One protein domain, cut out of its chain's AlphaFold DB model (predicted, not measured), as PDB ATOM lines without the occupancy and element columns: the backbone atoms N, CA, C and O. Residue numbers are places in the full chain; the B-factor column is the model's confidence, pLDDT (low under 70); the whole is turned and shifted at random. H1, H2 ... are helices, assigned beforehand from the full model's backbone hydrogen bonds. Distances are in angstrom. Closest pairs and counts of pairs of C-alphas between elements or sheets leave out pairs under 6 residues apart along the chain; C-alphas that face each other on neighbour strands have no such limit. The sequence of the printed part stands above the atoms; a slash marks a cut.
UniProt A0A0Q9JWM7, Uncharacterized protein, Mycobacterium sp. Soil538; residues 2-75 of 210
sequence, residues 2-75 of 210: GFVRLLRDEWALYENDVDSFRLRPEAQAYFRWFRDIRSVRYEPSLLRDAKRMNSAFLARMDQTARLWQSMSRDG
ATOM      1  N   GLY A   2     140.398 152.368 201.144       89.94
ATOM      2  CA  GLY A   2     141.312 153.455 201.546       89.94
ATOM      3  C   GLY A   2     141.530 153.600 203.056       89.94
ATOM      4  O   GLY A   2     142.667 153.664 203.491       89.94
ATOM      5  N   PHE A   3     140.469 153.534 203.866       94.94
ATOM      6  CA  PHE A   3     140.588 153.709 205.318       94.94
ATOM      7  C   PHE A   3     141.421 152.626 206.028       94.94
ATOM      8  O   PHE A   3     142.266 152.946 206.854       94.94
ATOM      9  N   VAL A   4     141.233 151.341 205.695       96.06
ATOM     10  CA  VAL A   4     142.027 150.256 206.311       96.06
ATOM     11  C   VAL A   4     143.488 150.337 205.862       96.06
ATOM     12  O   VAL A   4     144.394 150.076 206.647       96.06
ATOM     13  N   ARG A   5     143.731 150.757 204.613       97.06
ATOM     14  CA  ARG A   5     145.083 151.025 204.113       97.06
ATOM     15  C   ARG A   5     145.738 152.178 204.877       97.06
ATOM     16  O   ARG A   5     146.871 152.022 205.307       97.06
ATOM     17  N   LEU A   6     145.009 153.272 205.108       97.44
ATOM     18  CA  LEU A   6     145.477 154.391 205.927       97.44
ATOM     19  C   LEU A   6     145.827 153.932 207.353       97.44
ATOM     20  O   LEU A   6     146.889 154.276 207.849       97.44
ATOM     21  N   LEU A   7     144.978 153.114 207.992       96.81
ATOM     22  CA  LEU A   7     145.268 152.545 209.317       96.81
ATOM     23  C   LEU A   7     146.555 151.711 209.335       96.81
ATOM     24  O   LEU A   7     147.323 151.803 210.287       96.81
ATOM     25  N   ARG A   8     146.796 150.901 208.297       96.62
ATOM     26  CA  ARG A   8     148.039 150.133 208.151       96.62
ATOM     27  C   ARG A   8     149.250 151.053 207.997       96.62
ATOM     28  O   ARG A   8     150.257 150.835 208.661       96.62
ATOM     29  N   ASP A   9     149.157 152.025 207.094       97.75
ATOM     30  CA  ASP A   9     150.297 152.842 206.665       97.75
ATOM     31  C   ASP A   9     150.657 153.920 207.699       97.75
ATOM     32  O   ASP A   9     151.826 154.261 207.857       97.75
ATOM     33  N   GLU A  10     149.671 154.416 208.450       97.56
ATOM     34  CA  GLU A  10     149.828 155.490 209.434       97.56
ATOM     35  C   GLU A  10     149.407 155.068 210.853       97.56
ATOM     36  O   GLU A  10     148.876 155.870 211.623       97.56
ATOM     37  N   TRP A  11     149.667 153.808 211.224       97.12
ATOM     38  CA  TRP A  11     149.302 153.264 212.540       97.12
ATOM     39  C   TRP A  11     149.793 154.135 213.709       97.12
ATOM     40  O   TRP A  11     149.029 154.463 214.613       97.12
ATOM     41  N   ALA A  12     151.058 154.563 213.663       97.50
ATOM     42  CA  ALA A  12     151.648 155.383 214.718       97.50
ATOM     43  C   ALA A  12     150.952 156.746 214.870       97.50
ATOM     44  O   ALA A  12     150.847 157.251 215.986       97.50
ATOM     45  N   LEU A  13     150.461 157.342 213.776       98.00
ATOM     46  CA  LEU A  13     149.690 158.582 213.863       98.00
ATOM     47  C   LEU A  13     148.328 158.317 214.502       98.00
ATOM     48  O   LEU A  13     147.931 159.058 215.389       98.00
ATOM     49  N   TYR A  14     147.639 157.249 214.094       97.75
ATOM     50  CA  TYR A  14     146.359 156.872 214.692       97.75
ATOM     51  C   TYR A  14     146.464 156.651 216.211       97.75
ATOM     52  O   TYR A  14     145.598 157.106 216.954       97.75
ATOM     53  N   GLU A  15     147.530 155.990 216.670       96.88
ATOM     54  CA  GLU A  15     147.745 155.668 218.086       96.88
ATOM     55  C   GLU A  15     148.112 156.891 218.941       96.88
ATOM     56  O   GLU A  15     147.659 156.996 220.080       96.88
ATOM     57  N   ASN A  16     148.905 157.822 218.402       97.75
ATOM     58  CA  ASN A  16     149.427 158.958 219.170       97.75
ATOM     59  C   ASN A  16     148.621 160.255 218.996       97.75
ATOM     60  O   ASN A  16     148.634 161.098 219.890       97.75
ATOM     61  N   ASP A  17     147.943 160.438 217.859       97.69
ATOM     62  CA  ASP A  17     147.189 161.651 217.525       97.69
ATOM     63  C   ASP A  17     146.031 161.335 216.558       97.69
ATOM     64  O   ASP A  17     146.079 161.565 215.341       97.69
ATOM     65  N   VAL A  18     144.949 160.795 217.125       96.44
ATOM     66  CA  VAL A  18     143.742 160.441 216.369       96.44
ATOM     67  C   VAL A  18     143.109 161.652 215.681       96.44
ATOM     68  O   VAL A  18     142.509 161.503 214.616       96.44
ATOM     69  N   ASP A  19     143.242 162.856 216.239       96.62
ATOM     70  CA  ASP A  19     142.649 164.054 215.650       96.62
ATOM     71  C   ASP A  19     143.384 164.460 214.373       96.62
ATOM     72  O   ASP A  19     142.729 164.674 213.349       96.62
ATOM     73  N   SER A  20     144.719 164.433 214.364       97.75
ATOM     74  CA  SER A  20     145.498 164.602 213.129       97.75
ATOM     75  C   SER A  20     145.238 163.478 212.126       97.75
ATOM     76  O   SER A  20     145.068 163.740 210.932       97.75
ATOM     77  N   PHE A  21     145.128 162.225 212.584       97.94
ATOM     78  CA  PHE A  21     144.791 161.096 211.712       97.94
ATOM     79  C   PHE A  21     143.437 161.291 211.010       97.94
ATOM     80  O   PHE A  21     143.277 160.979 209.828       97.94
ATOM     81  N   ARG A  22     142.445 161.864 211.698       97.00
ATOM     82  CA  ARG A  22     141.119 162.135 211.125       97.00
ATOM     83  C   ARG A  22     141.139 163.188 210.029       97.00
ATOM     84  O   ARG A  22     140.222 163.203 209.211       97.00
ATOM     85  N   LEU A  23     142.144 164.059 209.985       96.94
ATOM     86  CA  LEU A  23     142.285 165.063 208.928       96.94
ATOM     87  C   LEU A  23     142.778 164.461 207.604       96.94
ATOM     88  O   LEU A  23     142.725 165.134 206.575       96.94
ATOM     89  N   ARG A  24     143.214 163.194 207.595       97.75
ATOM     90  CA  ARG A  24     143.641 162.512 206.371       97.75
ATOM     91  C   ARG A  24     142.487 162.380 205.369       97.75
ATOM     92  O   ARG A  24     141.360 162.075 205.779       97.75
ATOM     93  N   PRO A  25     142.738 162.562 204.057       95.25
ATOM     94  CA  PRO A  25     141.692 162.504 203.036       95.25
ATOM     95  C   PRO A  25     140.850 161.222 203.081       95.25
ATOM     96  O   PRO A  25     139.626 161.280 202.956       95.25
ATOM     97  N   GLU A  26     141.471 160.066 203.314       95.19
ATOM     98  CA  GLU A  26     140.796 158.770 203.390       95.19
ATOM     99  C   GLU A  26     139.919 158.649 204.640       95.19
ATOM    100  O   GLU A  26     138.834 158.069 204.566       95.19
ATOM    101  N   ALA A  27     140.344 159.218 205.774       96.62
ATOM    102  CA  ALA A  27     139.540 159.272 206.993       96.62
ATOM    103  C   ALA A  27     138.336 160.212 206.823       96.62
ATOM    104  O   ALA A  27     137.219 159.857 207.200       96.62
ATOM    105  N   GLN A  28     138.524 161.360 206.164       96.00
ATOM    106  CA  GLN A  28     137.438 162.280 205.808       96.00
ATOM    107  C   GLN A  28     136.447 161.650 204.818       96.00
ATOM    108  O   GLN A  28     135.231 161.770 204.982       96.00
ATOM    109  N   ALA A  29     136.939 160.925 203.811       93.00
ATOM    110  CA  ALA A  29     136.090 160.173 202.889       93.00
ATOM    111  C   ALA A  29     135.301 159.074 203.619       93.00
ATOM    112  O   ALA A  29     134.109 158.894 203.360       93.00
ATOM    113  N   TYR A  30     135.935 158.383 204.570       95.44
ATOM    114  CA  TYR A  30     135.272 157.384 205.402       95.44
ATOM    115  C   TYR A  30     134.212 157.999 206.324       95.44
ATOM    116  O   TYR A  30     133.129 157.429 206.465       95.44
ATOM    117  N   PHE A  31     134.467 159.188 206.880       96.69
ATOM    118  CA  PHE A  31     133.480 159.936 207.660       96.69
ATOM    119  C   PHE A  31     132.255 160.317 206.825       96.69
ATOM    120  O   PHE A  31     131.130 160.074 207.260       96.69
ATOM    121  N   ARG A  32     132.451 160.849 205.609       95.00
ATOM    122  CA  ARG A  32     131.339 161.169 204.694       95.00
ATOM    123  C   ARG A  32     130.500 159.933 204.380       95.00
ATOM    124  O   ARG A  32     129.288 159.965 204.554       95.00
ATOM    125  N   TRP A  33     131.142 158.813 204.035       94.38
ATOM    126  CA  TRP A  33     130.438 157.542 203.828       94.38
ATOM    127  C   TRP A  33     129.657 157.104 205.082       94.38
ATOM    128  O   TRP A  33     128.493 156.703 204.999       94.38
ATOM    129  N   PHE A  34     130.271 157.204 206.265       96.25
ATOM    130  CA  PHE A  34     129.638 156.825 207.527       96.25
ATOM    131  C   PHE A  34     128.407 157.686 207.839       96.25
ATOM    132  O   PHE A  34     127.364 157.161 208.236       96.25
ATOM    133  N   ARG A  35     128.522 159.001 207.656       96.50
ATOM    134  CA  ARG A  35     127.457 159.972 207.913       96.50
ATOM    135  C   ARG A  35     126.315 159.816 206.911       96.50
ATOM    136  O   ARG A  35     125.175 159.603 207.313       96.50
ATOM    137  N   ASP A  36     126.634 159.870 205.626       95.19
ATOM    138  CA  ASP A  36     125.643 160.097 204.570       95.19
ATOM    139  C   ASP A  36     125.065 158.806 203.986       95.19
ATOM    140  O   ASP A  36     124.009 158.832 203.366       95.19
ATOM    141  N   ILE A  37     125.722 157.661 204.199       92.94
ATOM    142  CA  ILE A  37     125.261 156.372 203.665       92.94
ATOM    143  C   ILE A  37     124.913 155.426 204.806       92.94
ATOM    144  O   ILE A  37     123.764 155.001 204.952       92.94
ATOM    145  N   ARG A  38     125.889 155.109 205.664       94.19
ATOM    146  CA  ARG A  38     125.670 154.160 206.766       94.19
ATOM    147  C   ARG A  38     124.637 154.695 207.757       94.19
ATOM    148  O   ARG A  38     123.703 153.975 208.099       94.19
ATOM    149  N   SER A  39     124.795 155.924 208.243       96.00
ATOM    150  CA  SER A  39     123.928 156.436 209.313       96.00
ATOM    151  C   SER A  39     122.522 156.741 208.809       96.00
ATOM    152  O   SER A  39     121.570 156.393 209.496       96.00
ATOM    153  N   VAL A  40     122.368 157.256 207.583       94.25
ATOM    154  CA  VAL A  40     121.049 157.414 206.936       94.25
ATOM    155  C   VAL A  40     120.275 156.096 206.896       94.25
ATOM    156  O   VAL A  40     119.069 156.091 207.121       94.25
ATOM    157  N   ARG A  41     120.950 154.970 206.641       91.50
ATOM    158  CA  ARG A  41     120.283 153.673 206.491       91.50
ATOM    159  C   ARG A  41     120.027 152.949 207.809       91.50
ATOM    160  O   ARG A  41     118.977 152.334 207.966       91.50
ATOM    161  N   TYR A  42     120.994 152.971 208.723       93.25
ATOM    162  CA  TYR A  42     120.976 152.102 209.904       93.25
ATOM    163  C   TYR A  42     120.711 152.848 211.212       93.25
ATOM    164  O   TYR A  42     120.139 152.269 212.128       93.25
ATOM    165  N   GLU A  43     121.102 154.121 211.319       95.62
ATOM    166  CA  GLU A  43     120.943 154.915 212.546       95.62
ATOM    167  C   GLU A  43     120.603 156.391 212.237       95.62
ATOM    168  O   GLU A  43     121.375 157.294 212.578       95.62
ATOM    169  N   PRO A  44     119.434 156.682 211.625       96.19
ATOM    170  CA  PRO A  44     119.122 158.027 211.122       96.19
ATOM    171  C   PRO A  44     119.107 159.102 212.214       96.19
ATOM    172  O   PRO A  44     119.325 160.282 211.949       96.19
ATOM    173  N   SER A  45     118.862 158.700 213.467       96.62
ATOM    174  CA  SER A  45     118.853 159.610 214.617       96.62
ATOM    175  C   SER A  45     120.195 160.308 214.855       96.62
ATOM    176  O   SER A  45     120.198 161.413 215.395       96.62
ATOM    177  N   LEU A  46     121.319 159.725 214.412       96.62
ATOM    178  CA  LEU A  46     122.637 160.354 214.529       96.62
ATOM    179  C   LEU A  46     122.746 161.649 213.711       96.62
ATOM    180  O   LEU A  46     123.507 162.535 214.081       96.62
ATOM    181  N   LEU A  47     121.974 161.796 212.630       96.06
ATOM    182  CA  LEU A  47     122.021 162.980 211.759       96.06
ATOM    183  C   LEU A  47     121.537 164.257 212.457       96.06
ATOM    184  O   LEU A  47     121.825 165.358 211.999       96.06
ATOM    185  N   ARG A  48     120.800 164.113 213.563       96.62
ATOM    186  CA  ARG A  48     120.239 165.231 214.330       96.62
ATOM    187  C   ARG A  48     121.169 165.724 215.439       96.62
ATOM    188  O   ARG A  48     120.861 166.726 216.072       96.62
ATOM    189  N   ASP A  49     122.276 165.028 215.696       97.50
ATOM    190  CA  ASP A  49     123.188 165.334 216.796       97.50
ATOM    191  C   ASP A  49     124.646 165.133 216.365       97.50
ATOM    192  O   ASP A  49     125.170 164.017 216.317       97.50
ATOM    193  N   ALA A  50     125.323 166.249 216.087       96.44
ATOM    194  CA  ALA A  50     126.710 166.253 215.639       96.44
ATOM    195  C   ALA A  50     127.682 165.649 216.669       96.44
ATOM    196  O   ALA A  50     128.658 165.004 216.281       96.44
ATOM    197  N   LYS A  51     127.422 165.805 217.976       97.19
ATOM    198  CA  LYS A  51     128.287 165.239 219.025       97.19
ATOM    199  C   LYS A  51     128.152 163.723 219.071       97.19
ATOM    200  O   LYS A  51     129.162 163.015 219.146       97.19
ATOM    201  N   ARG A  52     126.921 163.211 218.972       97.62
ATOM    202  CA  ARG A  52     126.668 161.765 218.881       97.62
ATOM    203  C   ARG A  52     127.208 161.174 217.584       97.62
ATOM    204  O   ARG A  52     127.827 160.118 217.643       97.62
ATOM    205  N   MET A  53     127.051 161.860 216.450       98.00
ATOM    206  CA  MET A  53     127.648 161.458 215.170       98.00
ATOM    207  C   MET A  53     129.169 161.322 215.287       98.00
ATOM    208  O   MET A  53     129.729 160.296 214.907       98.00
ATOM    209  N   ASN A  54     129.832 162.330 215.862       97.06
ATOM    210  CA  ASN A  54     131.277 162.317 216.059       97.06
ATOM    211  C   ASN A  54     131.725 161.154 216.958       97.06
ATOM    212  O   ASN A  54     132.637 160.413 216.609       97.06
ATOM    213  N   SER A  55     131.039 160.956 218.086       97.69
ATOM    214  CA  SER A  55     131.351 159.879 219.034       97.69
ATOM    215  C   SER A  55     131.141 158.490 218.418       97.69
ATOM    216  O   SER A  55     131.979 157.605 218.573       97.69
ATOM    217  N   ALA A  56     130.051 158.303 217.665       98.06
ATOM    218  CA  ALA A  56     129.767 157.056 216.960       98.06
ATOM    219  C   ALA A  56     130.799 156.770 215.858       98.06
ATOM    220  O   ALA A  56     131.198 155.620 215.665       98.06
ATOM    221  N   PHE A  57     131.259 157.809 215.157       98.06
ATOM    222  CA  PHE A  57     132.306 157.665 214.154       98.06
ATOM    223  C   PHE A  57     133.653 157.272 214.773       98.06
ATOM    224  O   PHE A  57     134.284 156.343 214.276       98.06
ATOM    225  N   LEU A  58     134.062 157.900 215.881       97.69
ATOM    226  CA  LEU A  58     135.277 157.512 216.609       97.69
ATOM    227  C   LEU A  58     135.213 156.048 217.057       97.69
ATOM    228  O   LEU A  58     136.109 155.269 216.747       97.69
ATOM    229  N   ALA A  59     134.096 155.631 217.657       98.06
ATOM    230  CA  ALA A  59     133.897 154.233 218.037       98.06
ATOM    231  C   ALA A  59     133.997 153.277 216.831       98.06
ATOM    232  O   ALA A  59     134.531 152.172 216.942       98.06
ATOM    233  N   ARG A  60     133.511 153.692 215.652       97.31
ATOM    234  CA  ARG A  60     133.627 152.913 214.413       97.31
ATOM    235  C   ARG A  60     135.071 152.817 213.912       97.31
ATOM    236  O   ARG A  60     135.470 151.750 213.433       97.31
ATOM    237  N   MET A  61     135.840 153.901 214.007       97.44
ATOM    238  CA  MET A  61     137.269 153.896 213.690       97.44
ATOM    239  C   MET A  61     138.012 152.930 214.613       97.44
ATOM    240  O   MET A  61     138.698 152.043 214.111       97.44
ATOM    241  N   ASP A  62     137.767 153.010 215.921       97.88
ATOM    242  CA  ASP A  62     138.395 152.145 216.925       97.88
ATOM    243  C   ASP A  62     138.088 150.667 216.708       97.88
ATOM    244  O   ASP A  62     138.982 149.824 216.771       97.88
ATOM    245  N   GLN A  63     136.839 150.326 216.384       97.19
ATOM    246  CA  GLN A  63     136.474 148.955 216.016       97.19
ATOM    247  C   GLN A  63     137.272 148.455 214.806       97.19
ATOM    248  O   GLN A  63     137.710 147.305 214.779       97.19
ATOM    249  N   THR A  64     137.469 149.312 213.805       97.00
ATOM    250  CA  THR A  64     138.190 148.952 212.579       97.00
ATOM    251  C   THR A  64     139.698 148.854 212.821       97.00
ATOM    252  O   THR A  64     140.340 147.948 212.296       97.00
ATOM    253  N   ALA A  65     140.259 149.732 213.654       97.62
ATOM    254  CA  ALA A  65     141.660 149.697 214.056       97.62
ATOM    255  C   ALA A  65     141.990 148.441 214.872       97.62
ATOM    256  O   ALA A  65     142.944 147.732 214.553       97.62
ATOM    257  N   ARG A  66     141.147 148.096 215.856       97.44
ATOM    258  CA  ARG A  66     141.275 146.847 216.627       97.44
ATOM    259  C   ARG A  66     141.172 145.614 215.735       97.44
ATOM    260  O   ARG A  66     141.924 144.663 215.927       97.44
ATOM    261  N   LEU A  67     140.275 145.639 214.744       97.38
ATOM    262  CA  LEU A  67     140.172 144.568 213.755       97.38
ATOM    263  C   LEU A  67     141.471 144.425 212.952       97.38
ATOM    264  O   LEU A  67     141.981 143.317 212.832       97.38
ATOM    265  N   TRP A  68     142.022 145.529 212.437       97.12
ATOM    266  CA  TRP A  68     143.296 145.513 211.715       97.12
ATOM    267  C   TRP A  68     144.433 144.942 212.575       97.12
ATOM    268  O   TRP A  68     145.150 144.050 212.125       97.12
ATOM    269  N   GLN A  69     144.575 145.400 213.822       96.81
ATOM    270  CA  GLN A  69     145.595 144.882 214.739       96.81
ATOM    271  C   GLN A  69     145.429 143.388 215.013       96.81
ATOM    272  O   GLN A  69     146.394 142.637 214.914       96.81
ATOM    273  N   SER A  70     144.211 142.950 215.337       97.38
ATOM    274  CA  SER A  70     143.943 141.537 215.604       97.38
ATOM    275  C   SER A  70     144.248 140.682 214.376       97.38
ATOM    276  O   SER A  70     144.970 139.702 214.486       97.38
ATOM    277  N   MET A  71     143.807 141.093 213.184       97.19
ATOM    278  CA  MET A  71     144.046 140.320 211.965       97.19
ATOM    279  C   MET A  71     145.511 140.309 211.522       97.19
ATOM    280  O   MET A  71     145.976 139.304 210.988       97.19
ATOM    281  N   SER A  72     146.238 141.411 211.718       95.75
ATOM    282  CA  SER A  72     147.659 141.494 211.357       95.75
ATOM    283  C   SER A  72     148.560 140.718 212.316       95.75
ATOM    284  O   SER A  72     149.560 140.160 211.872       95.75
ATOM    285  N   ARG A  73     148.205 140.649 213.605       97.19
ATOM    286  CA  ARG A  73     148.969 139.920 214.624       97.19
ATOM    287  C   ARG A  73     148.579 138.445 214.724       97.19
ATOM    288  O   ARG A  73     149.453 137.587 214.733       97.19
ATOM    289  N   ASP A  74     147.281 138.166 214.812       96.94
ATOM    290  CA  ASP A  74     146.742 136.850 215.180       96.94
ATOM    291  C   ASP A  74     146.198 136.076 213.962       96.94
ATOM    292  O   ASP A  74     145.929 134.878 214.043       96.94
ATOM    293  N   GLY A  75     146.057 136.741 212.810       96.06
ATOM    294  CA  GLY A  75     145.457 136.171 211.608       96.06
ATOM    295  C   GLY A  75     143.927 136.250 211.594       96.06
ATOM    296  O   GLY A  75     143.297 136.988 212.348       96.06
TER     297      GLY A  75
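What this domain is: This is residues 2 to 75 of the 210 residues of an uncharacterized protein of Mycobacterium sp. Soil538 (UniProt A0A0Q9JWM7). One long helix, H6, makes the longest axis; H4 crosses its first part steeply, H5 turns the chain between them, and H1 packs on both, with short H2 and H3 following. The printed part has 74 residues with six named helices, H1 to H6 in order, and no named strand: all helix. It is compact, radius of gyration of the C-alphas 12.7 A, spanning 37 by 26 by 18 A.

How they stand to each other: H6, residues 50 to 74, and H4, residues 25 to 42, only just touch, with 3 pairs of C-alphas within 8 A, the closest Phe 31 and Phe 57 at 7.0 A. H1, residues 2 to 9, touches H6, closest C-alphas Leu 7 and Ala 65, 6.6 A, at a steep tilt of 54 degrees. Every O i to N i+4 pair is within hydrogen-bond range in H1 and H6; H4 has 11 of 14.

Where its parts are: H6 runs 35.6 A from C-alpha 50 at (126.710, 166.253, 215.639) to C-alpha 74 at (146.742, 136.850, 215.180). H4, 24.2 A, has a kink of 27 degrees near residue 35. H2 is residues 11 to 16, H3 18 to 22, H5 44 to 48.

The domain as a whole: The printed part has no cut, its links are tight, and no printed residue is under 70.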